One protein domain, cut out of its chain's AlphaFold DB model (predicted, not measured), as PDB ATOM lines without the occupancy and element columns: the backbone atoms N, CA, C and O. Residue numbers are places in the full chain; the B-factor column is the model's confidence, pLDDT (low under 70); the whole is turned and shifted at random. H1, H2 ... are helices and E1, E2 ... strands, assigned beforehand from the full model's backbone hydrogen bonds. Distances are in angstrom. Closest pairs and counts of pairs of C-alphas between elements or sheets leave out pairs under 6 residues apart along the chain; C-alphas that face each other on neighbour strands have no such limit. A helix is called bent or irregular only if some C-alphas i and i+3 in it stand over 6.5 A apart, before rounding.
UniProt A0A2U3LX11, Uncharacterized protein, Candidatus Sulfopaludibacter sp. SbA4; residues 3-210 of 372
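This is residues 3 to 210 of the 372 residues of an uncharacterized protein of Candidatus Sulfopaludibacter sp. SbA4 (UniProt A0A2U3LX11). Picture a large antiparallel sheet of seven strands, strongly twisted and curled like part of a barrel, with helix H1 packed on it and H2, H3 and H4 grouped about H1. Away from the helices, a small sheet of E2, E7 and E4 leads into an arm, the hairpin E5 and E6 with the loop of residues 85 to 96. The printed part has 208 residues with four named helices and twelve named strands, in the order E1 E2 H1 H2 E3 E4 E5 E6 E7 E8 H3 E9 E10 E11 H4 E12, and its class is mixed, helices and strands. The large sheet runs E9 E1 E8 E3 E10 E12 E11. The whole is compact, with a radius of gyration of the C-alphas of 17.7 A and spans of 54 by 40 by 31 A.

Begin with the largest sheet and cross it from E9, residues 145 to 150, to E1, residues 3 to 8, E8, residues 111 to 116, E3, residues 67 to 70, E10, residues 159 to 163, E12, residues 203 to 209, and E11, residues 169 to 173. Look for these N and O pairs within hydrogen-bond range: N 7 and O 146 at 2.8 A, N 4 and O 114 at 2.8 A, N 67 and O 115 at 2.8 A, N 161 and O 68 at 2.7 A, N 162 and O 208 at 2.9 A, and N 169 and O 207 at 2.8 A. From edge to edge the way across the sheet turns by 116 degrees. H1, residues 33 to 46, is on this sheet with its residues 33 to 40; the closest C-alphas of H1 and E11, Ser 34 and Ile 173, are 4.3 A apart. H2, residues 51 to 61, touches H1 in a helical hairpin at a shallow tilt of 4 degrees, opposite ways, closest at the C-alphas of Thr 41 and Leu 57, 7.3 A. H3, residues 122 to 132, touches H2 about perpendicular, at 88 degrees, with the C-alphas of Ala 56 and Ile 124 closest at 4.8 A. H3 is also on the large sheet, at a height over the sheet of 7.1 A. E8, H3 and E9 form a split strand-helix-strand unit, two strands running the same way with E1 between them, and its crossover is right-handed. H4, residues 178 to 192, only just touches H1, with 3 pairs of C-alphas within 8 A; Thr 41 and Leu 179 are closest at 7.1 A. Every O i to N i+4 pair is within hydrogen-bond range in H1, H3 and H4, and 4 of 7 are in H2. In the small sheet, E7, residues 104 to 107, has E2, residues 12 to 14, and E4, residues 73 to 75, as antiparallel neighbours; N 13 and O 105 are 2.9 A apart, N 74 and O 106 2.8 A. In the hairpin of E5, residues 80 to 84, and E6, residues 97 to 101, N 100 and O 81 are 2.8 A apart.

Find C-alpha 3 at (28.551, 13.665, -14.795), where E1 begins and runs 16.0 A. H1 starts at C-alpha 33, (30.974, 25.860, -17.150), and measures 19.9 A; H2 measures 15.9 A, H3 15.3 A and H4 21.1 A. H2 is only just irregular: C-alphas 52 and 55 are 6.8 A apart. E8 spans 16.5 A, and E12 runs 19.8 A to C-alpha 209 at (28.426, 26.221, -1.952).

The C-alphas of Ser 94 and Gly 121 are the two farthest apart, at 54.5 A. The printed part has no cut, and the long links are E2 to H1, E5 to E6 and H3 to E9. The mean pLDDT of the printed part is 92.3, and no printed residue is under 70.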
ATOM      1  N   ALA A   3      27.425  13.147 -15.558       98.12
ATOM      2  CA  ALA A   3      28.551  13.665 -14.795       98.12
ATOM      3  C   ALA A   3      29.808  13.624 -15.664       98.12
ATOM      4  O   ALA A   3      30.167  12.573 -16.186       98.12
ATOM      5  N   LEU A   4      30.466  14.768 -15.826       98.44
ATOM      6  CA  LEU A   4      31.771  14.863 -16.470       98.44
ATOM      7  C   LEU A   4      32.829  15.034 -15.390       98.44
ATOM      8  O   LEU A   4      32.783  16.020 -14.652       98.44
ATOM      9  N   ARG A   5      33.771  14.094 -15.304       98.44
ATOM     10  CA  ARG A   5      34.929  14.189 -14.415       98.44
ATOM     11  C   ARG A   5      36.090  14.800 -15.182       98.44
ATOM     12  O   ARG A   5      36.551  14.218 -16.155       98.44
ATOM     13  N   VAL A   6      36.561  15.957 -14.733       98.25
ATOM     14  CA  VAL A   6      37.761  16.642 -15.220       98.25
ATOM     15  C   VAL A   6      38.875  16.425 -14.203       98.25
ATOM     16  O   VAL A   6      38.807  16.945 -13.093       98.25
ATOM     17  N   THR A   7      39.921  15.707 -14.592       97.94
ATOM     18  CA  THR A   7      41.106  15.467 -13.761       97.94
ATOM     19  C   THR A   7      42.229  16.398 -14.197       97.94
ATOM     20  O   THR A   7      42.756  16.257 -15.300       97.94
ATOM     21  N   TYR A   8      42.628  17.339 -13.342       97.56
ATOM     22  CA  TYR A   8      43.799  18.188 -13.574       97.56
ATOM     23  C   TYR A   8      45.088  17.399 -13.329       97.56
ATOM     24  O   TYR A   8      45.514  17.209 -12.189       97.56
ATOM     25  N   LEU A   9      45.757  16.997 -14.412       97.50
ATOM     26  CA  LEU A   9      46.874  16.041 -14.391       97.50
ATOM     27  C   LEU A   9      48.119  16.542 -13.647       97.50
ATOM     28  O   LEU A   9      48.977  15.757 -13.260       97.50
ATOM     29  N   THR A  10      48.231  17.855 -13.450       95.81
ATOM     30  CA  THR A  10      49.367  18.480 -12.754       95.81
ATOM     31  C   THR A  10      49.031  18.924 -11.327       95.81
ATOM     32  O   THR A  10      49.861  19.564 -10.683       95.81
ATOM     33  N   GLY A  11      47.807  18.660 -10.841       94.56
ATOM     34  CA  GLY A  11      47.323  19.165  -9.546       94.56
ATOM     35  C   GLY A  11      47.275  20.698  -9.468       94.56
ATOM     36  O   GLY A  11      47.283  21.285  -8.385       94.56
ATOM     37  N   ARG A  12      47.286  21.368 -10.624       93.75
ATOM     38  CA  ARG A  12      47.422  22.815 -10.739       93.75
ATOM     39  C   ARG A  12      46.575  23.344 -11.881       93.75
ATOM     40  O   ARG A  12      46.499  22.753 -12.956       93.75
ATOM     41  N   VAL A  13      46.002  24.519 -11.654       95.56
ATOM     42  CA  VAL A  13      45.271  25.276 -12.663       95.56
ATOM     43  C   VAL A  13      46.008  26.568 -12.989       95.56
ATOM     44  O   VAL A  13      46.470  27.293 -12.108       95.56
ATOM     45  N   TYR A  14      46.116  26.853 -14.278       94.19
ATOM     46  CA  TYR A  14      46.401  28.162 -14.842       94.19
ATOM     47  C   TYR A  14      45.109  28.699 -15.454       94.19
ATOM     48  O   TYR A  14      44.598  28.201 -16.462       94.19
ATOM     49  N   SER A  15      44.562  29.718 -14.818       92.00
ATOM     50  CA  SER A  15      43.327  30.378 -15.220       92.00
ATOM     51  C   SER A  15      43.417  31.832 -14.798       92.00
ATOM     52  O   SER A  15      44.197  32.165 -13.916       92.00
ATOM     53  N   ALA A  16      42.635  32.693 -15.433       90.12
ATOM     54  CA  ALA A  16      42.466  34.073 -15.014       90.12
ATOM     55  C   ALA A  16      40.971  34.364 -14.933       90.12
ATOM     56  O   ALA A  16      40.213  33.878 -15.787       90.12
ATOM     57  N   VAL A  17      40.568  35.148 -13.937       87.50
ATOM     58  CA  VAL A  17      39.216  35.705 -13.874       87.50
ATOM     59  C   VAL A  17      38.943  36.464 -15.171       87.50
ATOM     60  O   VAL A  17      39.755  37.268 -15.627       87.50
ATOM     61  N   PHE A  18      37.817  36.155 -15.812       82.88
ATOM     62  CA  PHE A  18      37.479  36.733 -17.114       82.88
ATOM     63  C   PHE A  18      37.322  38.262 -17.054       82.88
ATOM     64  O   PHE A  18      37.776  38.956 -17.963       82.88
ATOM     65  N   ASP A  19      36.711  38.766 -15.979       79.81
ATOM     66  CA  ASP A  19      36.387  40.187 -15.797       79.81
ATOM     67  C   ASP A  19      37.645  41.062 -15.612       79.81
ATOM     68  O   ASP A  19      37.618  42.247 -15.940       79.81
ATOM     69  N   ASP A  20      38.778  40.472 -15.210       75.62
ATOM     70  CA  ASP A  20      40.071  41.163 -15.088       75.62
ATOM     71  C   ASP A  20      40.714  41.478 -16.450       75.62
ATOM     72  O   ASP A  20      41.756  42.139 -16.520       75.62
ATOM     73  N   GLY A  21      40.145  40.975 -17.549       75.62
ATOM     74  CA  GLY A  21      40.637  41.209 -18.901       75.62
ATOM     75  C   GLY A  21      42.123  40.870 -19.055       75.62
ATOM     76  O   GLY A  21      42.544  39.719 -18.922       75.62
ATOM     77  N   ASP A  22      42.930  41.882 -19.374       73.12
ATOM     78  CA  ASP A  22      44.374  41.722 -19.563       73.12
ATOM     79  C   ASP A  22      45.186  41.853 -18.258       73.12
ATOM     80  O   ASP A  22      46.372  41.513 -18.269       73.12
ATOM     81  N   ALA A  23      44.573  42.277 -17.142       75.94
ATOM     82  CA  ALA A  23      45.243  42.387 -15.843       75.94
ATOM     83  C   ALA A  23      45.590  41.009 -15.261       75.94
ATOM     84  O   ALA A  23      46.684  40.835 -14.726       75.94
ATOM     85  N   LYS A  24      44.693  40.023 -15.436       82.75
ATOM     86  CA  LYS A  24      44.889  38.612 -15.050       82.75
ATOM     87  C   LYS A  24      45.477  38.482 -13.637       82.75
ATOM     88  O   LYS A  24      46.542  37.885 -13.460       82.75
ATOM     89  N   ALA A  25      44.814  39.091 -12.657       84.62
ATOM     90  CA  ALA A  25      45.343  39.194 -11.303       84.62
ATOM     91  C   ALA A  25      45.132  37.894 -10.518       84.62
ATOM     92  O   ALA A  25      46.043  37.423  -9.836       84.62
ATOM     93  N   GLU A  26      43.956  37.286 -10.665       90.44
ATOM     94  CA  GLU A  26      43.555  36.144  -9.848       90.44
ATOM     95  C   GLU A  26      43.220  34.905 -10.684       90.44
ATOM     96  O   GLU A  26      42.713  35.022 -11.809       90.44
ATOM     97  N   PRO A  27      43.513  33.697 -10.163       92.75
ATOM     98  CA  PRO A  27      43.062  32.468 -10.791       92.75
ATOM     99  C   PRO A  27      41.540  32.334 -10.696       92.75
ATOM    100  O   PRO A  27      40.952  32.514  -9.636       92.75
ATOM    101  N   GLU A  28      40.893  31.977 -11.806       93.44
ATOM    102  CA  GLU A  28      39.467  31.627 -11.800       93.44
ATOM    103  C   GLU A  28      39.316  30.198 -11.254       93.44
ATOM    104  O   GLU A  28      39.788  29.247 -11.892       93.44
ATOM    105  N   TRP A  29      38.670  30.059 -10.094       94.38
ATOM    106  CA  TRP A  29      38.321  28.781  -9.469       94.38
ATOM    107  C   TRP A  29      36.988  28.876  -8.700       94.38
ATOM    108  O   TRP A  29      36.763  29.890  -8.036       94.38
ATOM    109  N   PRO A  30      36.120  27.842  -8.722       95.19
ATOM    110  CA  PRO A  30      36.177  26.638  -9.564       95.19
ATOM    111  C   PRO A  30      36.054  26.961 -11.068       95.19
ATOM    112  O   PRO A  30      35.707  28.089 -11.432       95.19
ATOM    113  N   PRO A  31      36.373  26.018 -11.976       95.38
ATOM    114  CA  PRO A  31      36.309  26.281 -13.411       95.38
ATOM    115  C   PRO A  31      34.874  26.579 -13.865       95.38
ATOM    116  O   PRO A  31      33.960  25.785 -13.657       95.38
ATOM    117  N   HIS A  32      34.671  27.717 -14.535       95.50
ATOM    118  CA  HIS A  32      33.342  28.096 -15.019       95.50
ATOM    119  C   HIS A  32      32.834  27.138 -16.120       95.50
ATOM    120  O   HIS A  32      33.592  26.841 -17.052       95.50
ATOM    121  N   PRO A  33      31.544  26.743 -16.123       96.62
ATOM    122  CA  PRO A  33      30.974  25.860 -17.150       96.62
ATOM    123  C   PRO A  33      31.134  26.370 -18.586       96.62
ATOM    124  O   PRO A  33      31.330  25.584 -19.507       96.62
ATOM    125  N   SER A  34      31.115  27.690 -18.798       94.69
ATOM    126  CA  SER A  34      31.377  28.272 -20.123       94.69
ATOM    127  C   SER A  34      32.781  27.934 -20.643       94.69
ATOM    128  O   SER A  34      32.969  27.760 -21.844       94.69
ATOM    129  N   ARG A  35      33.775  27.808 -19.751       93.56
ATOM    130  CA  ARG A  35      35.140  27.429 -20.132       93.56
ATOM    131  C   ARG A  35      35.224  25.957 -20.521       93.56
ATOM    132  O   ARG A  35      35.902  25.657 -21.497       93.56
ATOM    133  N   LEU A  36      34.522  25.082 -19.798       96.56
ATOM    134  CA  LEU A  36      34.384  23.676 -20.181       96.56
ATOM    135  C   LEU A  36      33.756  23.568 -21.569       96.56
ATOM    136  O   LEU A  36      34.320  22.922 -22.441       96.56
ATOM    137  N   PHE A  37      32.652  24.279 -21.803       96.94
ATOM    138  CA  PHE A  37      31.976  24.255 -23.095       96.94
ATOM    139  C   PHE A  37      32.891  24.726 -24.236       96.94
ATOM    140  O   PHE A  37      32.999  24.050 -25.251       96.94
ATOM    141  N   SER A  38      33.625  25.831 -24.054       95.00
ATOM    142  CA  SER A  38      34.604  26.287 -25.051       95.00
ATOM    143  C   SER A  38      35.734  25.283 -25.301       95.00
ATOM    144  O   SER A  38      36.182  25.174 -26.438       95.00
ATOM    145  N   ALA A  39      36.188  24.558 -24.277       96.12
ATOM    146  CA  ALA A  39      37.208  23.523 -24.438       96.12
ATOM    147  C   ALA A  39      36.673  22.300 -25.204       96.12
ATOM    148  O   ALA A  39      37.371  21.779 -26.066       96.12
ATOM    149  N   LEU A  40      35.417  21.903 -24.969       97.50
ATOM    150  CA  LEU A  40      34.746  20.855 -25.747       97.50
ATOM    151  C   LEU A  40      34.561  21.267 -27.211       97.50
ATOM    152  O   LEU A  40      34.840  20.479 -28.110       97.50
ATOM    153  N   THR A  41      34.148  22.512 -27.469       96.94
ATOM    154  CA  THR A  41      34.050  23.039 -28.839       96.94
ATOM    155  C   THR A  41      35.411  23.050 -29.536       96.94
ATOM    156  O   THR A  41      35.486  22.698 -30.709       96.94
ATOM    157  N   ALA A  42      36.483  23.421 -28.827       95.88
ATOM    158  CA  ALA A  42      37.839  23.375 -29.369       95.88
ATOM    159  C   ALA A  42      38.270  21.936 -29.691       95.88
ATOM    160  O   ALA A  42      38.706  21.681 -30.802       95.88
ATOM    161  N   ALA A  43      38.053  20.986 -28.777       97.25
ATOM    162  CA  ALA A  43      38.381  19.573 -28.981       97.25
ATOM    163  C   ALA A  43      37.608  18.932 -30.153       97.25
ATOM    164  O   ALA A  43      38.143  18.092 -30.877       97.25
ATOM    165  N   TRP A  44      36.353  19.338 -30.362       97.94
ATOM    166  CA  TRP A  44      35.573  18.961 -31.544       97.94
ATOM    167  C   TRP A  44      36.147  19.578 -32.827       97.94
ATOM    168  O   TRP A  44      36.333  18.867 -33.811       97.94
ATOM    169  N   GLY A  45      36.498  20.868 -32.803       96.06
ATOM    170  CA  GLY A  45      37.137  21.556 -33.930       96.06
ATOM    171  C   GLY A  45      38.492  20.952 -34.320       96.06
ATOM    172  O   GLY A  45      38.724  20.698 -35.497       96.06
ATOM    173  N   ASP A  46      39.340  20.636 -33.338       94.00
ATOM    174  CA  ASP A  46      40.635  19.964 -33.531       94.00
ATOM    175  C   ASP A  46      40.471  18.561 -34.142       94.00
ATOM    176  O   ASP A  46      41.352  18.067 -34.844       94.00
ATOM    177  N   GLY A  47      39.322  17.922 -33.905       93.06
ATOM    178  CA  GLY A  47      38.932  16.657 -34.525       93.06
ATOM    179  C   GLY A  47      38.423  16.768 -35.965       93.06
ATOM    180  O   GLY A  47      38.099  15.746 -36.562       93.06
ATOM    181  N   GLY A  48      38.359  17.977 -36.526       94.56
ATOM    182  CA  GLY A  48      37.842  18.245 -37.868       94.56
ATOM    183  C   GLY A  48      36.412  18.788 -37.898       94.56
ATOM    184  O   GLY A  48      35.894  19.024 -38.987       94.56
ATOM    185  N   GLY A  49      35.782  19.019 -36.742       94.81
ATOM    186  CA  GLY A  49      34.447  19.611 -36.665       94.81
ATOM    187  C   GLY A  49      33.362  18.720 -37.273       94.81
ATOM    188  O   GLY A  49      32.532  19.201 -38.042       94.81
ATOM    189  N   GLU A  50      33.384  17.419 -36.974       96.38
ATOM    190  CA  GLU A  50      32.503  16.446 -37.623       96.38
ATOM    191  C   GLU A  50      31.021  16.718 -37.316       96.38
ATOM    192  O   GLU A  50      30.628  16.808 -36.147       96.38
ATOM    193  N   GLU A  51      30.188  16.796 -38.358       96.44
ATOM    194  CA  GLU A  51      28.758  17.130 -38.238       96.44
ATOM    195  C   GLU A  51      27.994  16.114 -37.372       96.44
ATOM    196  O   GLU A  51      27.113  16.475 -36.599       96.44
ATOM    197  N   GLU A  52      28.397  14.843 -37.415       96.19
ATOM    198  CA  GLU A  52      27.828  13.756 -36.605       96.19
ATOM    199  C   GLU A  52      27.941  14.016 -35.092       96.19
ATOM    200  O   GLU A  52      27.076  13.607 -34.318       96.19
ATOM    201  N   LEU A  53      29.003  14.706 -34.660       97.44
ATOM    202  CA  LEU A  53      29.274  15.002 -33.248       97.44
ATOM    203  C   LEU A  53      28.677  16.339 -32.798       97.44
ATOM    204  O   LEU A  53      28.583  16.604 -31.598       97.44
ATOM    205  N   ARG A  54      28.248  17.180 -33.742       97.81
ATOM    206  CA  ARG A  54      27.710  18.515 -33.467       97.81
ATOM    207  C   ARG A  54      26.486  18.467 -32.555       97.81
ATOM    208  O   ARG A  54      26.413  19.226 -31.588       97.81
ATOM    209  N   SER A  55      25.583  17.519 -32.809       97.62
ATOM    210  CA  SER A  55      24.358  17.311 -32.025       97.62
ATOM    211  C   SER A  55      24.633  17.105 -30.529       97.62
ATOM    212  O   SER A  55      23.831  17.505 -29.686       97.62
ATOM    213  N   ALA A  56      25.795  16.544 -30.170       98.19
ATOM    214  CA  ALA A  56      26.196  16.338 -28.784       98.19
ATOM    215  C   ALA A  56      26.504  17.658 -28.056       98.19
ATOM    216  O   ALA A  56      26.095  17.848 -26.907       98.19
ATOM    217  N   LEU A  57      27.185  18.589 -28.731       98.25
ATOM    218  CA  LEU A  57      27.452  19.931 -28.206       98.25
ATOM    219  C   LEU A  57      26.180  20.780 -28.167       98.25
ATOM    220  O   LEU A  57      25.959  21.482 -27.181       98.25
ATOM    221  N   GLU A  58      25.337  20.674 -29.198       98.25
ATOM    222  CA  GLU A  58      24.027  21.333 -29.253       98.25
ATOM    223  C   GLU A  58      23.128  20.864 -28.113       98.25
ATOM    224  O   GLU A  58      22.531  21.673 -27.409       98.25
ATOM    225  N   TRP A  59      23.085  19.559 -27.845       98.38
ATOM    226  CA  TRP A  59      22.363  19.039 -26.693       98.38
ATOM    227  C   TRP A  59      22.921  19.607 -25.382       98.38
ATOM    228  O   TRP A  59      22.143  20.023 -24.521       98.38
ATOM    229  N   LEU A  60      24.248  19.667 -25.220       97.88
ATOM    230  CA  LEU A  60      24.875  20.140 -23.984       97.88
ATOM    231  C   LEU A  60      24.634  21.639 -23.723       97.88
ATOM    232  O   LEU A  60      24.411  22.016 -22.572       97.88
ATOM    233  N   GLU A  61      24.639  22.499 -24.750       96.50
ATOM    234  CA  GLU A  61      24.375  23.941 -24.567       96.50
ATOM    235  C   GLU A  61      22.941  24.261 -24.135       96.50
ATOM    236  O   GLU A  61      22.711  25.310 -23.529       96.50
ATOM    237  N   GLN A  62      21.990  23.366 -24.421       96.44
ATOM    238  CA  GLN A  62      20.584  23.506 -24.021       96.44
ATOM    239  C   GLN A  62      20.346  23.116 -22.558       96.44
ATOM    240  O   GLN A  62      19.266  23.357 -22.012       96.44
ATOM    241  N   GLN A  63      21.332  22.500 -21.900       96.31
ATOM    242  CA  GLN A  63      21.176  22.071 -20.520       96.31
ATOM    243  C   GLN A  63      21.239  23.251 -19.553       96.31
ATOM    244  O   GLN A  63      21.910  24.261 -19.772       96.31
ATOM    245  N   ARG A  64      20.558  23.097 -18.411       95.19
ATOM    246  CA  ARG A  64      20.702  24.036 -17.296       95.19
ATOM    247  C   ARG A  64      22.153  24.069 -16.815       95.19
ATOM    248  O   ARG A  64      22.930  23.146 -17.041       95.19
ATOM    249  N   ALA A  65      22.494  25.138 -16.105       96.19
ATOM    250  CA  ALA A  65      23.767  25.256 -15.411       96.19
ATOM    251  C   ALA A  65      24.031  23.990 -14.552       96.19
ATOM    252  O   ALA A  65      23.135  23.596 -13.799       96.19
ATOM    253  N   PRO A  66      25.201  23.333 -14.680       97.56
ATOM    254  CA  PRO A  66      25.509  22.131 -13.910       97.56
ATOM    255  C   PRO A  66      25.748  22.454 -12.438       97.56
ATOM    256  O   PRO A  66      26.117  23.569 -12.087       97.56
ATOM    257  N   ARG A  67      25.632  21.452 -11.572       97.50
ATOM    258  CA  ARG A  67      26.305  21.475 -10.269       97.50
ATOM    259  C   ARG A  67      27.790  21.194 -10.475       97.50
ATOM    260  O   ARG A  67      28.146  20.430 -11.372       97.50
ATOM    261  N   ILE A  68      28.651  21.802  -9.667       97.94
ATOM    262  CA  ILE A  68      30.104  21.615  -9.771       97.94
ATOM    263  C   ILE A  68      30.619  21.046  -8.459       97.94
ATOM    264  O   ILE A  68      30.358  21.627  -7.418       97.94
ATOM    265  N   PHE A  69      31.374  19.956  -8.487       98.00
ATOM    266  CA  PHE A  69      32.081  19.461  -7.306       98.00
ATOM    267  C   PHE A  69      33.557  19.762  -7.486       98.00
ATOM    268  O   PHE A  69      34.159  19.296  -8.448       98.00
ATOM    269  N   ALA A  70      34.122  20.581  -6.606       97.25
ATOM    270  CA  ALA A  70      35.516  20.999  -6.689       97.25
ATOM    271  C   ALA A  70      36.112  21.159  -5.290       97.25
ATOM    272  O   ALA A  70      35.449  21.661  -4.379       97.25
ATOM    273  N   GLY A  71      37.370  20.753  -5.129       95.00
ATOM    274  CA  GLY A  71      38.119  20.949  -3.891       95.00
ATOM    275  C   GLY A  71      38.570  22.399  -3.693       95.00
ATOM    276  O   GLY A  71      38.455  23.250  -4.583       95.00
ATOM    277  N   GLU A  72      39.132  22.673  -2.520       94.44
ATOM    278  CA  GLU A  72      39.793  23.948  -2.247       94.44
ATOM    279  C   GLU A  72      41.049  24.136  -3.107       94.44
ATOM    280  O   GLU A  72      41.684  23.174  -3.557       94.44
ATOM    281  N   HIS A  73      41.435  25.396  -3.295       94.94
ATOM    282  CA  HIS A  73      42.624  25.783  -4.041       94.94
ATOM    283  C   HIS A  73      43.459  26.772  -3.229       94.94
ATOM    284  O   HIS A  73      42.929  27.576  -2.466       94.94
ATOM    285  N   THR A  74      44.772  26.745  -3.435       96.50
ATOM    286  CA  THR A  74      45.697  27.737  -2.886       96.50
ATOM    287  C   THR A  74      46.272  28.566  -4.034       96.50
ATOM    288  O   THR A  74      47.058  28.033  -4.831       96.50
ATOM    289  N   PRO A  75      45.909  29.857  -4.157       95.00
ATOM    290  CA  PRO A  75      46.489  30.745  -5.154       95.00
ATOM    291  C   PRO A  75      48.002  30.861  -4.974       95.00
ATOM    292  O   PRO A  75      48.512  31.091  -3.875       95.00
ATOM    293  N   ARG A  76      48.749  30.741  -6.071       91.50
ATOM    294  CA  ARG A  76      50.178  31.045  -6.062       91.50
ATOM    295  C   ARG A  76      50.357  32.558  -6.027       91.50
ATOM    296  O   ARG A  76      49.686  33.273  -6.767       91.50
ATOM    297  N   LYS A  77      51.355  33.032  -5.275       91.06
ATOM    298  CA  LYS A  77      51.830  34.418  -5.376       91.06
ATOM    299  C   LYS A  77      52.054  34.798  -6.845       91.06
ATOM    300  O   LYS A  77      52.864  34.171  -7.539       91.06
ATOM    301  N   LEU A  78      51.332  35.822  -7.296       89.50
ATOM    302  CA  LEU A  78      51.432  36.325  -8.657       89.50
ATOM    303  C   LEU A  78      52.804  36.969  -8.866       89.50
ATOM    304  O   LEU A  78      53.274  37.760  -8.048       89.50
ATOM    305  N   VAL A  79      53.448  36.616  -9.975       88.81
ATOM    306  CA  VAL A  79      54.709  37.214 -10.411       88.81
ATOM    307  C   VAL A  79      54.576  37.639 -11.862       88.81
ATOM    308  O   VAL A  79      53.924  36.964 -12.661       88.81
ATOM    309  N   GLN A  80      55.209  38.757 -12.200       89.06
ATOM    310  CA  GLN A  80      55.280  39.234 -13.570       89.06
ATOM    311  C   GLN A  80      56.477  38.587 -14.270       89.06
ATOM    312  O   GLN A  80      57.611  38.702 -13.807       89.06
ATOM    313  N   ALA A  81      56.225  37.919 -15.392       87.38
ATOM    314  CA  ALA A  81      57.252  37.340 -16.250       87.38
ATOM    315  C   ALA A  81      57.375  38.146 -17.549       87.38
ATOM    316  O   ALA A  81      56.381  38.617 -18.098       87.38
ATOM    317  N   PHE A  82      58.594  38.288 -18.069       89.00
ATOM    318  CA  PHE A  82      58.855  38.952 -19.348       89.00
ATOM    319  C   PHE A  82      59.057  37.905 -20.443       89.00
ATOM    320  O   PHE A  82      60.123  37.290 -20.551       89.00
ATOM    321  N   VAL A  83      58.017  37.700 -21.252       87.50
ATOM    322  CA  VAL A  83      57.985  36.659 -22.289       87.50
ATOM    323  C   VAL A  83      58.172  37.259 -23.685       87.50
ATOM    324  O   VAL A  83      57.658  38.355 -23.937       87.50
ATOM    325  N   PRO A  84      58.892  36.577 -24.595       87.00
ATOM    326  CA  PRO A  84      58.981  36.977 -25.998       87.00
ATOM    327  C   PRO A  84      57.598  37.116 -26.649       87.00
ATOM    328  O   PRO A  84      56.687  36.336 -26.370       87.00
ATOM    329  N   VAL A  85      57.427  38.105 -27.526       83.88
ATOM    330  CA  VAL A  85      56.206  38.243 -28.335       83.88
ATOM    331  C   VAL A  85      56.235  37.222 -29.478       83.88
ATOM    332  O   VAL A  85      57.096  37.304 -30.346       83.88
ATOM    333  N   ASN A  86      55.297  36.267 -29.480       78.56
ATOM    334  CA  ASN A  86      55.265  35.171 -30.463       78.56
ATOM    335  C   ASN A  86      55.094  35.638 -31.916       78.56
ATOM    336  O   ASN A  86      55.707  35.054 -32.799       78.56
ATOM    337  N   ASP A  87      54.315  36.697 -32.148       72.75
ATOM    338  CA  ASP A  87      53.969  37.199 -33.489       72.75
ATOM    339  C   ASP A  87      55.057  38.144 -34.066       72.75
ATOM    340  O   ASP A  87      54.760  39.047 -34.842       72.75
ATOM    341  N   SER A  88      56.315  38.004 -33.632       76.56
ATOM    342  CA  SER A  88      57.433  38.836 -34.088       76.56
ATOM    343  C   SER A  88      58.270  38.104 -35.138       76.56
ATOM    344  O   SER A  88      58.673  36.961 -34.925       76.56
ATOM    345  N   GLU A  89      58.573  38.794 -36.241       80.12
ATOM    346  CA  GLU A  89      59.418  38.288 -37.336       80.12
ATOM    347  C   GLU A  89      60.901  38.151 -36.950       80.12
ATOM    348  O   GLU A  89      61.693  37.588 -37.703       80.12
ATOM    349  N   THR A  90      61.304  38.637 -35.771       85.06
ATOM    350  CA  THR A  90      62.685  38.509 -35.304       85.06
ATOM    351  C   THR A  90      62.966  37.125 -34.714       85.06
ATOM    352  O   THR A  90      62.075  36.421 -34.214       85.06
ATOM    353  N   LEU A  91      64.246  36.737 -34.755       84.81
ATOM    354  CA  LEU A  91      64.743  35.525 -34.101       84.81
ATOM    355  C   LEU A  91      64.361  35.522 -32.613       84.81
ATOM    356  O   LEU A  91      64.363  36.597 -32.009       84.81
ATOM    357  N   PRO A  92      64.073  34.351 -32.005       79.56
ATOM    358  CA  PRO A  92      63.580  34.249 -30.629       79.56
ATOM    359  C   PRO A  92      64.337  35.100 -29.600       79.56
ATOM    360  O   PRO A  92      63.697  35.767 -28.785       79.56
ATOM    361  N   ASP A  93      65.668  35.139 -29.691       83.00
ATOM    362  CA  ASP A  93      66.541  35.877 -28.767       83.00
ATOM    363  C   ASP A  93      66.454  37.404 -28.924       83.00
ATOM    364  O   ASP A  93      66.706  38.148 -27.977       83.00
ATOM    365  N   SER A  94      66.030  37.875 -30.098       84.69
ATOM    366  CA  SER A  94      65.894  39.294 -30.454       84.69
ATOM    367  C   SER A  94      64.451  39.794 -30.361       84.69
ATOM    368  O   SER A  94      64.147  40.916 -30.780       84.69
ATOM    369  N   ARG A  95      63.522  38.971 -29.864       87.00
ATOM    370  CA  ARG A  95      62.115  39.363 -29.751       87.00
ATOM    371  C   ARG A  95      61.920  40.339 -28.596       87.00
ATOM    372  O   ARG A  95      62.407  40.085 -27.489       87.00
ATOM    373  N   PRO A  96      61.137  41.416 -28.792       86.81
ATOM    374  CA  PRO A  96      60.753  42.272 -27.683       86.81
ATOM    375  C   PRO A  96      60.026  41.429 -26.630       86.81
ATOM    376  O   PRO A  96      59.164  40.602 -26.947       86.81
ATOM    377  N   ARG A  97      60.389  41.621 -25.361       88.12
ATOM    378  CA  ARG A  97      59.765  40.909 -24.242       88.12
ATOM    379  C   ARG A  97      58.649  41.767 -23.671       88.12
ATOM    380  O   ARG A  97      58.847  42.941 -23.378       88.12
ATOM    381  N   LYS A  98      57.477  41.170 -23.478       87.50
ATOM    382  CA  LYS A  98      56.323  41.835 -22.873       87.50
ATOM    383  C   LYS A  98      56.059  41.253 -21.493       87.50
ATOM    384  O   LYS A  98      56.080  40.036 -21.305       87.50
ATOM    385  N   ALA A  99      55.786  42.135 -20.539       89.31
ATOM    386  CA  ALA A  99      55.301  41.755 -19.223       89.31
ATOM    387  C   ALA A  99      53.983  40.972 -19.341       89.31
ATOM    388  O   ALA A  99      53.036  41.424 -19.991       89.31
ATOM    389  N   ARG A 100      53.929  39.793 -18.723       88.44
ATOM    390  CA  ARG A 100      52.745  38.935 -18.632       88.44
ATOM    391  C   ARG A 100      52.617  38.362 -17.226       88.44
ATOM    392  O   ARG A 100      53.609  37.992 -16.599       88.44
ATOM    393  N   ALA A 101      51.377  38.267 -16.768       89.56
ATOM    394  CA  ALA A 101      51.003  37.577 -15.546       89.56
ATOM    395  C   ALA A 101      50.323  36.245 -15.897       89.56
ATOM    396  O   ALA A 101      49.528  36.169 -16.839       89.56
ATOM    397  N   PHE A 102      50.659  35.203 -15.138       90.69
ATOM    398  CA  PHE A 102      50.104  33.856 -15.276       90.69
ATOM    399  C   PHE A 102      49.524  33.415 -13.927       90.69
ATOM    400  O   PHE A 102      50.182  32.670 -13.190       90.69
ATOM    401  N   PRO A 103      48.334  33.924 -13.559       93.31
ATOM    402  CA  PRO A 103      47.644  33.488 -12.355       93.31
ATOM    403  C   PRO A 103      47.466  31.970 -12.356       93.31
ATOM    404  O   PRO A 103      47.227  31.334 -13.386       93.31
ATOM    405  N   SER A 104      47.681  31.376 -11.187       95.00
ATOM    406  CA  SER A 104      47.622  29.930 -11.015       95.00
ATOM    407  C   SER A 104      47.307  29.563  -9.578       95.00
ATOM    408  O   SER A 104      47.607  30.333  -8.664       95.00
ATOM    409  N   ALA A 105      46.754  28.373  -9.386       96.25
ATOM    410  CA  ALA A 105      46.480  27.820  -8.072       96.25
ATOM    411  C   ALA A 105      46.821  26.331  -8.009       96.25
ATOM    412  O   ALA A 105      46.641  25.606  -8.990       96.25
ATOM    413  N   THR A 106      47.312  25.895  -6.852       96.75
ATOM    414  CA  THR A 106      47.466  24.475  -6.518       96.75
ATOM    415  C   THR A 106      46.140  23.955  -5.985       96.75
ATOM    416  O   THR A 106      45.484  24.645  -5.205       96.75
ATOM    417  N   LEU A 107      45.749  22.760  -6.410       95.94
ATOM    418  CA  LEU A 107      44.479  22.149  -6.042       95.94
ATOM    419  C   LEU A 107      44.680  21.146  -4.910       95.94
ATOM    420  O   LEU A 107      45.645  20.385  -4.923       95.94
ATOM    421  N   THR A 108      43.751  21.125  -3.957       95.00
ATOM    422  CA  THR A 108      43.731  20.096  -2.902       95.00
ATOM    423  C   THR A 108      43.298  18.744  -3.469       95.00
ATOM    424  O   THR A 108      43.819  17.709  -3.069       95.00
ATOM    425  N   HIS A 109      42.387  18.770  -4.444       95.69
ATOM    426  CA  HIS A 109      41.932  17.609  -5.206       95.69
ATOM    427  C   HIS A 109      42.085  17.902  -6.700       95.69
ATOM    428  O   HIS A 109      41.738  18.993  -7.154       95.69
ATOM    429  N   SER A 110      42.608  16.941  -7.464       95.94
ATOM    430  CA  SER A 110      42.765  17.055  -8.921       95.94
ATOM    431  C   SER A 110      41.440  17.003  -9.671       95.94
ATOM    432  O   SER A 110      41.346  17.540 -10.775       95.94
ATOM    433  N   ASP A 111      40.441  16.352  -9.081       97.44
ATOM    434  CA  ASP A 111      39.205  15.995  -9.757       97.44
ATOM    435  C   ASP A 111      38.155  17.087  -9.540       97.44
ATOM    436  O   ASP A 111      37.914  17.557  -8.424       97.44
ATOM    437  N   VAL A 112      37.522  17.490 -10.637       97.88
ATOM    438  CA  VAL A 112      36.376  18.394 -10.660       97.88
ATOM    439  C   VAL A 112      35.254  17.727 -11.431       97.88
ATOM    440  O   VAL A 112      35.464  17.257 -12.546       97.88
ATOM    441  N   TYR A 113      34.047  17.732 -10.880       98.56
ATOM    442  CA  TYR A 113      32.881  17.162 -11.548       98.56
ATOM    443  C   TYR A 113      31.933  18.257 -12.008       98.56
ATOM    444  O   TYR A 113      31.606  19.153 -11.234       98.56
ATOM    445  N   PHE A 114      31.441  18.151 -13.239       98.50
ATOM    446  CA  PHE A 114      30.303  18.921 -13.738       98.50
ATOM    447  C   PHE A 114      29.112  17.982 -13.886       98.50
ATOM    448  O   PHE A 114      29.184  17.009 -14.634       98.50
ATOM    449  N   VAL A 115      28.030  18.254 -13.160       98.25
ATOM    450  CA  VAL A 115      26.902  17.330 -13.016       98.25
ATOM    451  C   VAL A 115      25.607  17.991 -13.462       98.25
ATOM    452  O   VAL A 115      25.168  18.991 -12.891       98.25
ATOM    453  N   TRP A 116      24.970  17.396 -14.462       97.69
ATOM    454  CA  TRP A 116      23.641  17.752 -14.941       97.69
ATOM    455  C   TRP A 116      22.639  16.674 -14.541       97.69
ATOM    456  O   TRP A 116      22.897  15.482 -14.700       97.69
ATOM    457  N   ASP A 117      21.453  17.081 -14.093       95.75
ATOM    458  CA  ASP A 117      20.385  16.124 -13.774       95.75
ATOM    459  C   ASP A 117      19.840  15.435 -15.042       95.75
ATOM    460  O   ASP A 117      19.372  14.295 -14.985       95.75
ATOM    461  N   ALA A 118      19.975  16.092 -16.198       95.38
ATOM    462  CA  ALA A 118      19.604  15.566 -17.506       95.38
ATOM    463  C   ALA A 118      20.357  14.271 -17.858       95.38
ATOM    464  O   ALA A 118      21.486  14.039 -17.422       95.38
ATOM    465  N   VAL A 119      19.721  13.422 -18.667       95.75
ATOM    466  CA  VAL A 119      20.297  12.160 -19.149       95.75
ATOM    467  C   VAL A 119      20.382  12.221 -20.672       95.75
ATOM    468  O   VAL A 119      19.337  12.361 -21.309       95.75
ATOM    469  N   PRO A 120      21.582  12.154 -21.270       96.50
ATOM    470  CA  PRO A 120      21.711  12.127 -22.719       96.50
ATOM    471  C   PRO A 120      21.222  10.786 -23.277       96.50
ATOM    472  O   PRO A 120      21.371   9.745 -22.634       96.50
ATOM    473  N   GLY A 121      20.682  10.809 -24.498       97.12
ATOM    474  CA  GLY A 121      20.463   9.590 -25.282       97.12
ATOM    475  C   GLY A 121      21.787   8.889 -25.615       97.12
ATOM    476  O   GLY A 121      22.857   9.491 -25.503       97.12
ATOM    477  N   SER A 122      21.728   7.624 -26.036       96.81
ATOM    478  CA  SER A 122      22.918   6.803 -26.317       96.81
ATOM    479  C   SER A 122      23.849   7.428 -27.361       96.81
ATOM    480  O   SER A 122      25.055   7.493 -27.134       96.81
ATOM    481  N   GLU A 123      23.296   7.941 -28.461       97.44
ATOM    482  CA  GLU A 123      24.063   8.592 -29.532       97.44
ATOM    483  C   GLU A 123      24.754   9.871 -29.047       97.44
ATOM    484  O   GLU A 123      25.953  10.047 -29.245       97.44
ATOM    485  N   ILE A 124      24.027  10.723 -28.314       98.06
ATOM    486  CA  ILE A 124      24.572  11.947 -27.711       98.06
ATOM    487  C   ILE A 124      25.680  11.616 -26.710       98.06
ATOM    488  O   ILE A 124      26.722  12.268 -26.705       98.06
ATOM    489  N   ARG A 125      25.486  10.587 -25.876       97.75
ATOM    490  CA  ARG A 125      26.496  10.139 -24.910       97.75
ATOM    491  C   ARG A 125      27.768   9.670 -25.619       97.75
ATOM    492  O   ARG A 125      28.850  10.075 -25.211       97.75
ATOM    493  N   ALA A 126      27.641   8.863 -26.673       97.88
ATOM    494  CA  ALA A 126      28.780   8.403 -27.468       97.88
ATOM    495  C   ALA A 126      29.492   9.564 -28.183       97.88
ATOM    496  O   ALA A 126      30.720   9.600 -28.239       97.88
ATOM    497  N   GLY A 127      28.732  10.541 -28.688       97.94
ATOM    498  CA  GLY A 127      29.286  11.742 -29.305       97.94
ATOM    499  C   GLY A 127      30.079  12.599 -28.315       97.94
ATOM    500  O   GLY A 127      31.213  12.982 -28.605       97.94
ATOM    501  N   LEU A 128      29.524  12.835 -27.119       98.19
ATOM    502  CA  LEU A 128      30.228  13.521 -26.033       98.19
ATOM    503  C   LEU A 128      31.515  12.784 -25.658       98.19
ATOM    504  O   LEU A 128      32.558  13.423 -25.565       98.19
ATOM    505  N   ASP A 129      31.465  11.462 -25.493       97.69
ATOM    506  CA  ASP A 129      32.638  10.657 -25.135       97.69
ATOM    507  C   ASP A 129      33.784  10.813 -26.148       97.69
ATOM    508  O   ASP A 129      34.919  11.106 -25.771       97.69
ATOM    509  N   ARG A 130      33.478  10.759 -27.452       97.75
ATOM    510  CA  ARG A 130      34.473  10.982 -28.517       97.75
ATOM    511  C   ARG A 130      35.102  12.376 -28.469       97.75
ATOM    512  O   ARG A 130      36.298  12.506 -28.726       97.75
ATOM    513  N   ILE A 131      34.326  13.415 -28.151       98.25
ATOM    514  CA  ILE A 131      34.846  14.785 -28.002       98.25
ATOM    515  C   ILE A 131      35.740  14.887 -26.758       98.25
ATOM    516  O   ILE A 131      36.817  15.480 -26.818       98.25
ATOM    517  N   LEU A 132      35.319  14.292 -25.639       97.69
ATOM    518  CA  LEU A 132      36.044  14.329 -24.365       97.69
ATOM    519  C   LEU A 132      37.439  13.707 -24.485       97.69
ATOM    520  O   LEU A 132      38.403  14.293 -23.998       97.69
ATOM    521  N   GLN A 133      37.568  12.599 -25.221       95.62
ATOM    522  CA  GLN A 133      38.854  11.938 -25.483       95.62
ATOM    523  C   GLN A 133      39.875  12.825 -26.225       95.62
ATOM    524  O   GLN A 133      41.073  12.545 -26.187       95.62
ATOM    525  N   ARG A 134      39.431  13.900 -26.893       96.00
ATOM    526  CA  ARG A 134      40.294  14.855 -27.615       96.00
ATOM    527  C   ARG A 134      40.660  16.083 -26.780       96.00
ATOM    528  O   ARG A 134      41.554  16.841 -27.149       96.00
ATOM    529  N   MET A 135      39.977  16.307 -25.661       96.19
ATOM    530  CA  MET A 135      40.188  17.486 -24.830       96.19
ATOM    531  C   MET A 135      41.480  17.354 -24.017       96.19
ATOM    532  O   MET A 135      41.587  16.519 -23.127       96.19
ATOM    533  N   SER A 136      42.455  18.224 -24.295       94.75
ATOM    534  CA  SER A 136      43.795  18.175 -23.684       94.75
ATOM    535  C   SER A 136      44.024  19.204 -22.573       94.75
ATOM    536  O   SER A 136      44.909  19.041 -21.731       94.75
ATOM    537  N   SER A 137      43.246  20.291 -22.552       96.25
ATOM    538  CA  SER A 137      43.391  21.358 -21.559       96.25
ATOM    539  C   SER A 137      42.068  22.052 -21.254       96.25
ATOM    540  O   SER A 137      41.181  22.143 -22.103       96.25
ATOM    541  N   LEU A 138      41.939  22.576 -20.031       95.38
ATOM    542  CA  LEU A 138      40.801  23.397 -19.620       95.38
ATOM    543  C   LEU A 138      41.264  24.815 -19.266       95.38
ATOM    544  O   LEU A 138      41.775  25.082 -18.177       95.38
ATOM    545  N   GLY A 139      41.037  25.755 -20.186       86.69
ATOM    546  CA  GLY A 139      41.455  27.148 -20.039       86.69
ATOM    547  C   GLY A 139      42.808  27.421 -20.676       86.69
ATOM    548  O   GLY A 139      42.910  27.483 -21.894       86.69
ATOM    549  N   HIS A 140      43.830  27.676 -19.861       89.94
ATOM    550  CA  HIS A 140      45.189  27.847 -20.372       89.94
ATOM    551  C   HIS A 140      45.756  26.491 -20.812       89.94
ATOM    552  O   HIS A 140      45.528  25.493 -20.133       89.94
ATOM    553  N   SER A 141      46.572  26.454 -21.867       90.69
ATOM    554  CA  SER A 141      47.181  25.209 -22.375       90.69
ATOM    555  C   SER A 141      48.111  24.509 -21.373       90.69
ATOM    556  O   SER A 141      48.426  23.338 -21.525       90.69
ATOM    557  N   SER A 142      48.530  25.208 -20.315       93.12
ATOM    558  CA  SER A 142      49.294  24.631 -19.192       93.12
ATOM    559  C   SER A 142      48.421  23.934 -18.139       93.12
ATOM    560  O   SER A 142      48.956  23.320 -17.220       93.12
ATOM    561  N   SER A 143      47.097  24.048 -18.239       96.00
ATOM    562  CA  SER A 143      46.121  23.353 -17.395       96.00
ATOM    563  C   SER A 143      45.715  22.044 -18.064       96.00
ATOM    564  O   SER A 143      44.601  21.931 -18.576       96.00
ATOM    565  N   LEU A 144      46.648  21.090 -18.115       97.62
ATOM    566  CA  LEU A 144      46.426  19.786 -18.739       97.62
ATOM    567  C   LEU A 144      45.367  18.993 -17.973       97.62
ATOM    568  O   LEU A 144      45.430  18.904 -16.741       97.62
ATOM    569  N   VAL A 145      44.419  18.416 -18.709       98.06
ATOM    570  CA  VAL A 145      43.313  17.647 -18.133       98.06
ATOM    571  C   VAL A 145      43.097  16.331 -18.868       98.06
ATOM    572  O   VAL A 145      43.378  16.227 -20.057       98.06
ATOM    573  N   SER A 146      42.564  15.350 -18.150       97.69
ATOM    574  CA  SER A 146      41.841  14.214 -18.724       97.69
ATOM    575  C   SER A 146      40.367  14.369 -18.364       97.69
ATOM    576  O   SER A 146      40.058  14.798 -17.247       97.69
ATOM    577  N   VAL A 147      39.466  14.086 -19.304       98.00
ATOM    578  CA  VAL A 147      38.025  14.223 -19.081       98.00
ATOM    579  C   VAL A 147      37.290  12.978 -19.548       98.00
ATOM    580  O   VAL A 147      37.576  12.453 -20.618       98.00
ATOM    581  N   GLU A 148      36.321  12.536 -18.757       97.44
ATOM    582  CA  GLU A 148      35.487  11.373 -19.054       97.44
ATOM    583  C   GLU A 148      34.059  11.556 -18.526       97.44
ATOM    584  O   GLU A 148      33.783  12.424 -17.688       97.44
ATOM    585  N   ILE A 149      33.150  10.701 -18.994       98.25
ATOM    586  CA  ILE A 149      31.815  10.567 -18.414       98.25
ATOM    587  C   ILE A 149      31.905   9.623 -17.212       98.25
ATOM    588  O   ILE A 149      32.165   8.436 -17.375       98.25
ATOM    589  N   ALA A 150      31.658  10.145 -16.014       97.06
ATOM    590  CA  ALA A 150      31.695   9.371 -14.782       97.06
ATOM    591  C   ALA A 150      30.317   8.779 -14.447       97.06
ATOM    592  O   ALA A 150      29.287   9.446 -14.575       97.06
ATOM    593  N   ASP A 151      30.299   7.540 -13.951       92.44
ATOM    594  CA  ASP A 151      29.064   6.885 -13.499       92.44
ATOM    595  C   ASP A 151      28.615   7.362 -12.110       92.44
ATOM    596  O   ASP A 151      27.434   7.292 -11.766       92.44
ATOM    597  N   SER A 152      29.549   7.878 -11.309       92.50
ATOM    598  CA  SER A 152      29.285   8.428  -9.980       92.50
ATOM    599  C   SER A 152      30.233   9.583  -9.647       92.50
ATOM    600  O   SER A 152      31.278   9.759 -10.276       92.50
ATOM    601  N   VAL A 153      29.839  10.392  -8.664       94.06
ATOM    602  CA  VAL A 153      30.640  11.502  -8.137       94.06
ATOM    603  C   VAL A 153      31.291  11.044  -6.839       94.06
ATOM    604  O   VAL A 153      30.601  10.562  -5.942       94.06
ATOM    605  N   VAL A 154      32.606  11.216  -6.723       92.31
ATOM    606  CA  VAL A 154      33.321  11.026  -5.456       92.31
ATOM    607  C   VAL A 154      33.290  12.356  -4.713       92.31
ATOM    608  O   VAL A 154      34.059  13.260  -5.017       92.31
ATOM    609  N   GLU A 155      32.342  12.510  -3.788       90.00
ATOM    610  CA  GLU A 155      32.091  13.792  -3.109       90.00
ATOM    611  C   GLU A 155      33.079  14.093  -1.969       90.00
ATOM    612  O   GLU A 155      33.166  15.232  -1.511       90.00
ATOM    613  N   GLU A 156      33.816  13.089  -1.486       90.56
ATOM    614  CA  GLU A 156      34.711  13.235  -0.338       90.56
ATOM    615  C   GLU A 156      35.772  14.320  -0.587       90.56
ATOM    616  O   GLU A 156      36.488  14.301  -1.584       90.56
ATOM    617  N   GLY A 157      35.844  15.304   0.315       88.69
ATOM    618  CA  GLY A 157      36.789  16.421   0.209       88.69
ATOM    619  C   GLY A 157      36.439  17.483  -0.847       88.69
ATOM    620  O   GLY A 157      37.178  18.463  -0.986       88.69
ATOM    621  N   LEU A 158      35.316  17.339  -1.561       95.44
ATOM    622  CA  LEU A 158      34.849  18.305  -2.554       95.44
ATOM    623  C   LEU A 158      33.722  19.185  -2.008       95.44
ATOM    624  O   LEU A 158      32.852  18.758  -1.254       95.44
ATOM    625  N   THR A 159      33.707  20.443  -2.440       95.19
ATOM    626  CA  THR A 159      32.576  21.348  -2.225       95.19
ATOM    627  C   THR A 159      31.617  21.229  -3.402       95.19
ATOM    628  O   THR A 159      32.026  21.432  -4.545       95.19
ATOM    629  N   GLU A 160      30.343  20.935  -3.135       95.88
ATOM    630  CA  GLU A 160      29.269  21.015  -4.132       95.88
ATOM    631  C   GLU A 160      28.860  22.483  -4.320       95.88
ATOM    632  O   GLU A 160      28.380  23.126  -3.391       95.88
ATOM    633  N   TRP A 161      29.028  23.023  -5.518       96.06
ATOM    634  CA  TRP A 161      28.613  24.359  -5.930       96.06
ATOM    635  C   TRP A 161      27.326  24.257  -6.741       96.06
ATOM    636  O   TRP A 161      27.264  23.552  -7.752       96.06
ATOM    637  N   VAL A 162      26.299  24.988  -6.314       95.50
ATOM    638  CA  VAL A 162      24.949  24.901  -6.877       95.50
ATOM    639  C   VAL A 162      24.585  26.220  -7.567       95.50
ATOM    640  O   VAL A 162      24.747  27.284  -6.959       95.50
ATOM    641  N   PRO A 163      24.088  26.179  -8.817       95.56
ATOM    642  CA  PRO A 163      23.656  27.373  -9.536       95.56
ATOM    643  C   PRO A 163      22.321  27.922  -9.012       95.56
ATOM    644  O   PRO A 163      21.483  27.186  -8.494       95.56
ATOM    645  N   GLY A 164      22.081  29.217  -9.228       89.38
ATOM    646  CA  GLY A 164      20.806  29.874  -8.913       89.38
ATOM    647  C   GLY A 164      20.673  30.339  -7.459       89.38
ATOM    648  O   GLY A 164      19.562  30.578  -6.987       89.38
ATOM    649  N   GLY A 165      21.792  30.473  -6.742       78.44
ATOM    650  CA  GLY A 165      21.809  31.028  -5.390       78.44
ATOM    651  C   GLY A 165      21.438  32.517  -5.353       78.44
ATOM    652  O   GLY A 165      21.644  33.248  -6.318       78.44
ATOM    653  N   ARG A 166      20.922  32.993  -4.211       76.44
ATOM    654  CA  ARG A 166      20.759  34.440  -3.936       76.44
ATOM    655  C   ARG A 166      22.089  35.147  -3.664       76.44
ATOM    656  O   ARG A 166      22.187  36.357  -3.821       76.44
ATOM    657  N   GLU A 167      23.080  34.379  -3.237       81.75
ATOM    658  CA  GLU A 167      24.427  34.806  -2.874       81.75
ATOM    659  C   GLU A 167      25.414  33.793  -3.460       81.75
ATOM    660  O   GLU A 167      25.057  32.627  -3.663       81.75
ATOM    661  N   GLY A 168      26.647  34.226  -3.717       88.06
ATOM    662  CA  GLY A 168      27.707  33.369  -4.235       88.06
ATOM    663  C   GLY A 168      28.568  34.056  -5.289       88.06
ATOM    664  O   GLY A 168      28.456  35.260  -5.526       88.06
ATOM    665  N   SER A 169      29.420  33.272  -5.937       89.81
ATOM    666  CA  SER A 169      30.306  33.728  -7.004       89.81
ATOM    667  C   SER A 169      29.562  33.732  -8.338       89.81
ATOM    668  O   SER A 169      28.895  32.762  -8.698       89.81
ATOM    669  N   ARG A 170      29.676  34.822  -9.100       92.38
ATOM    670  CA  ARG A 170      29.069  34.925 -10.433       92.38
ATOM    671  C   ARG A 170      29.907  34.137 -11.440       92.38
ATOM    672  O   ARG A 170      31.012  34.548 -11.775       92.38
ATOM    673  N   MET A 171      29.369  33.026 -11.940       93.94
ATOM    674  CA  MET A 171      30.065  32.148 -12.885       93.94
ATOM    675  C   MET A 171      29.457  32.222 -14.282       93.94
ATOM    676  O   MET A 171      28.247  32.393 -14.451       93.94
ATOM    677  N   ARG A 172      30.314  32.068 -15.296       94.25
ATOM    678  CA  ARG A 172      29.929  32.061 -16.715       94.25
ATOM    679  C   ARG A 172      29.425  30.680 -17.118       94.25
ATOM    680  O   ARG A 172      30.108  29.683 -16.887       94.25
ATOM    681  N   ILE A 173      28.277  30.623 -17.778       95.38
ATOM    682  CA  ILE A 173      27.636  29.377 -18.217       95.38
ATOM    683  C   ILE A 173      27.415  29.379 -19.738       95.38
ATOM    684  O   ILE A 173      27.316  30.460 -20.330       95.38
ATOM    685  N   PRO A 174      27.383  28.202 -20.394       94.31
ATOM    686  CA  PRO A 174      26.897  28.117 -21.767       94.31
ATOM    687  C   PRO A 174      25.422  28.536 -21.843       94.31
ATOM    688  O   PRO A 174      24.725  28.618 -20.829       94.31
ATOM    689  N   TYR A 175      24.976  28.853 -23.052       93.31
ATOM    690  CA  TYR A 175      23.605  29.244 -23.353       93.31
ATOM    691  C   TYR A 175      23.254  28.802 -24.780       93.31
ATOM    692  O   TYR A 175      24.176  28.625 -25.580       93.31
ATOM    693  N   PRO A 176      21.960  28.666 -25.116       95.06
ATOM    694  CA  PRO A 176      21.526  28.331 -26.471       95.06
ATOM    695  C   PRO A 176      22.137  29.264 -27.532       95.06
ATOM    696  O   PRO A 176      22.039  30.486 -27.406       95.06
ATOM    697  N   GLY A 177      22.781  28.701 -28.558       94.44
ATOM    698  CA  GLY A 177      23.498  29.438 -29.608       94.44
ATOM    699  C   GLY A 177      24.959  29.773 -29.277       94.44
ATOM    700  O   GLY A 177      25.637  30.464 -30.047       94.44
ATOM    701  N   ARG A 178      25.493  29.300 -28.141       94.94
ATOM    702  CA  ARG A 178      26.907  29.501 -27.796       94.94
ATOM    703  C   ARG A 178      27.825  28.747 -28.756       94.94
ATOM    704  O   ARG A 178      28.884  29.285 -29.083       94.94
ATOM    705  N   LEU A 179      27.450  27.550 -29.211       96.50
ATOM    706  CA  LEU A 179      28.231  26.789 -30.187       96.50
ATOM    707  C   LEU A 179      28.411  27.575 -31.490       96.50
ATOM    708  O   LEU A 179      29.539  27.820 -31.916       96.50
ATOM    709  N   GLU A 180      27.308  28.047 -32.071       95.62
ATOM    710  CA  GLU A 180      27.320  28.830 -33.312       95.62
ATOM    711  C   GLU A 180      28.163  30.100 -33.179       95.62
ATOM    712  O   GLU A 180      28.935  30.442 -34.075       95.62
ATOM    713  N   GLN A 181      28.076  30.779 -32.031       94.69
ATOM    714  CA  GLN A 181      28.894  31.956 -31.754       94.69
ATOM    715  C   GLN A 181      30.397  31.635 -31.779       94.69
ATOM    716  O   GLN A 181      31.186  32.420 -32.315       94.69
ATOM    717  N   LEU A 182      30.807  30.508 -31.186       94.62
ATOM    718  CA  LEU A 182      32.206  30.079 -31.164       94.62
ATOM    719  C   LEU A 182      32.689  29.691 -32.569       94.62
ATOM    720  O   LEU A 182      33.762  30.141 -32.971       94.62
ATOM    721  N   ILE A 183      31.874  28.959 -33.337       95.06
ATOM    722  CA  ILE A 183      32.157  28.599 -34.738       95.06
ATOM    723  C   ILE A 183      32.323  29.857 -35.598       95.06
ATOM    724  O   ILE A 183      33.327  30.018 -36.295       95.06
ATOM    725  N   ALA A 184      31.381  30.799 -35.514       93.62
ATOM    726  CA  ALA A 184      31.433  32.049 -36.267       93.62
ATOM    727  C   ALA A 184      32.638  32.919 -35.870       93.62
ATOM    728  O   ALA A 184      33.238  33.586 -36.721       93.62
ATOM    729  N   GLY A 185      33.004  32.913 -34.585       92.62
ATOM    730  CA  GLY A 185      34.203  33.571 -34.073       92.62
ATOM    731  C   GLY A 185      35.480  32.981 -34.669       92.62
ATOM    732  O   GLY A 185      36.308  33.730 -35.191       92.62
ATOM    733  N   HIS A 186      35.599  31.652 -34.668       91.94
ATOM    734  CA  HIS A 186      36.722  30.939 -35.272       91.94
ATOM    735  C   HIS A 186      36.829  31.214 -36.779       91.94
ATOM    736  O   HIS A 186      37.863  31.680 -37.250       91.94
ATOM    737  N   GLY A 187      35.736  31.071 -37.535       92.88
ATOM    738  CA  GLY A 187      35.727  31.354 -38.976       92.88
ATOM    739  C   GLY A 187      36.004  32.824 -39.326       92.88
ATOM    740  O   GLY A 187      36.451  33.146 -40.427       92.88
ATOM    741  N   ARG A 188      35.755  33.767 -38.407       91.44
ATOM    742  CA  ARG A 188      36.199  35.161 -38.566       91.44
ATOM    743  C   ARG A 188      37.703  35.296 -38.346       91.44
ATOM    744  O   ARG A 188      38.337  36.031 -39.102       91.44
ATOM    745  N   PHE A 189      38.253  34.626 -37.337       91.12
ATOM    746  CA  PHE A 189      39.691  34.613 -37.086       91.12
ATOM    747  C   PHE A 189      40.449  34.028 -38.281       91.12
ATOM    748  O   PHE A 189      41.317  34.715 -38.803       91.12
ATOM    749  N   GLU A 190      40.038  32.870 -38.802       91.31
ATOM    750  CA  GLU A 190      40.658  32.237 -39.979       91.31
ATOM    751  C   GLU A 190      40.709  33.173 -41.198       91.31
ATOM    752  O   GLU A 190      41.730  33.297 -41.867       91.31
ATOM    753  N   ARG A 191      39.622  33.910 -41.463       92.69
ATOM    754  CA  ARG A 191      39.556  34.830 -42.612       92.69
ATOM    755  C   ARG A 191      40.341  36.127 -42.434       92.69
ATOM    756  O   ARG A 191      40.698  36.748 -43.428       92.69
ATOM    757  N   THR A 192      40.511  36.606 -41.202       90.44
ATOM    758  CA  THR A 192      41.012  37.973 -40.940       90.44
ATOM    759  C   THR A 192      42.334  38.021 -40.183       90.44
ATOM    760  O   THR A 192      42.936  39.087 -40.097       90.44
ATOM    761  N   GLY A 193      42.746  36.923 -39.546       85.38
ATOM    762  CA  GLY A 193      43.843  36.870 -38.574       85.38
ATOM    763  C   GLY A 193      43.617  37.711 -37.308       85.38
ATOM    764  O   GLY A 193      44.488  37.782 -36.438       85.38
ATOM    765  N   SER A 194      42.464  38.379 -37.170       81.31
ATOM    766  CA  SER A 194      42.238  39.370 -36.119       81.31
ATOM    767  C   SER A 194      41.858  38.725 -34.790       81.31
ATOM    768  O   SER A 194      40.783  38.148 -34.635       81.31
ATOM    769  N   LYS A 195      42.713  38.917 -33.780       76.88
ATOM    770  CA  LYS A 195      42.485  38.480 -32.387       76.88
ATOM    771  C   LYS A 195      41.625  39.465 -31.574       76.88
ATOM    772  O   LYS A 195      41.475  39.295 -30.363       76.88
ATOM    773  N   VAL A 196      41.091  40.516 -32.208       77.88
ATOM    774  CA  VAL A 196      40.302  41.571 -31.538       77.88
ATOM    775  C   VAL A 196      38.945  41.038 -31.072       77.88
ATOM    776  O   VAL A 196      38.470  41.393 -29.995       77.88
ATOM    777  N   TYR A 197      38.334  40.142 -31.847       74.38
ATOM    778  CA  TYR A 197      37.022  39.574 -31.542       74.38
ATOM    779  C   TYR A 197      37.150  38.371 -30.603       74.38
ATOM    780  O   TYR A 197      37.079  37.220 -31.029       74.38
ATOM    781  N   ARG A 198      37.348  38.634 -29.306       75.62
ATOM    782  CA  ARG A 198      37.278  37.586 -28.276       75.62
ATOM    783  C   ARG A 198      35.819  37.134 -28.083       75.62
ATOM    784  O   ARG A 198      34.920  37.976 -28.167       75.62
ATOM    785  N   PRO A 199      35.559  35.846 -27.788       79.06
ATOM    786  CA  PRO A 199      34.222  35.393 -27.417       79.06
ATOM    787  C   PRO A 199      33.656  36.235 -26.270       79.06
ATOM    788  O   PRO A 199      34.377  36.558 -25.322       79.06
ATOM    789  N   SER A 200      32.368  36.579 -26.340       79.56
ATOM    790  CA  SER A 200      31.723  37.355 -25.276       79.56
ATOM    791  C   SER A 200      31.757  36.596 -23.943       79.56
ATOM    792  O   SER A 200      31.844  35.358 -23.919       79.56
ATOM    793  N   ALA A 201      31.630  37.341 -22.837       72.75
ATOM    794  CA  ALA A 201      31.498  36.780 -21.487       72.75
ATOM    795  C   ALA A 201      30.363  35.744 -21.394       72.75
ATOM    796  O   ALA A 201      30.464  34.785 -20.629       72.75
ATOM    797  N   GLY A 202      29.331  35.912 -22.226       74.75
ATOM    798  CA  GLY A 202      28.166  35.041 -22.298       74.75
ATOM    799  C   GLY A 202      27.201  35.247 -21.132       74.75
ATOM    800  O   GLY A 202      27.209  36.287 -20.473       74.75
ATOM    801  N   SER A 203      26.366  34.240 -20.895       90.81
ATOM    802  CA  SER A 203      25.426  34.193 -19.774       90.81
ATOM    803  C   SER A 203      26.139  33.933 -18.448       90.81
ATOM    804  O   SER A 203      27.170  33.257 -18.392       90.81
ATOM    805  N   THR A 204      25.570  34.440 -17.355       93.88
ATOM    806  CA  THR A 204      26.097  34.215 -16.003       93.88
ATOM    807  C   THR A 204      24.992  33.834 -15.029       93.88
ATOM    808  O   THR A 204      23.834  34.193 -15.226       93.88
ATOM    809  N   THR A 205      25.352  33.108 -13.974       94.94
ATOM    810  CA  THR A 205      24.478  32.834 -12.826       94.94
ATOM    811  C   THR A 205      25.302  32.808 -11.539       94.94
ATOM    812  O   THR A 205      26.527  32.657 -11.583       94.94
ATOM    813  N   LEU A 206      24.649  32.983 -10.393       95.19
ATOM    814  CA  LEU A 206      25.297  32.888  -9.088       95.19
ATOM    815  C   LEU A 206      25.436  31.423  -8.677       95.19
ATOM    816  O   LEU A 206      24.455  30.677  -8.677       95.19
ATOM    817  N   TYR A 207      26.651  31.040  -8.301       95.50
ATOM    818  CA  TYR A 207      26.973  29.753  -7.703       95.50
ATOM    819  C   TYR A 207      27.375  29.949  -6.253       95.50
ATOM    820  O   TYR A 207      28.310  30.693  -5.954       95.50
ATOM    821  N   GLY A 208      26.695  29.249  -5.356       92.69
ATOM    822  CA  GLY A 208      27.075  29.175  -3.949       92.69
ATOM    823  C   GLY A 208      27.434  27.743  -3.567       92.69
ATOM    824  O   GLY A 208      26.911  26.811  -4.186       92.69
ATOM    825  N   PRO A 209      28.282  27.540  -2.545       92.06
ATOM    826  CA  PRO A 209      28.426  26.221  -1.952       92.06
ATOM    827  C   PRO A 209      27.052  25.747  -1.467       92.06
ATOM    828  O   PRO A 209      26.279  26.526  -0.892       92.06
ATOM    829  N   LYS A 210      26.731  24.473  -1.699       89.12
ATOM    830  CA  LYS A 210      25.544  23.837  -1.145       89.12
ATOM    831  C   LYS A 210      25.654  23.947   0.359       89.12
ATOM    832  O   LYS A 210      26.484  23.299   0.995       89.12
TER     833      LYS A 210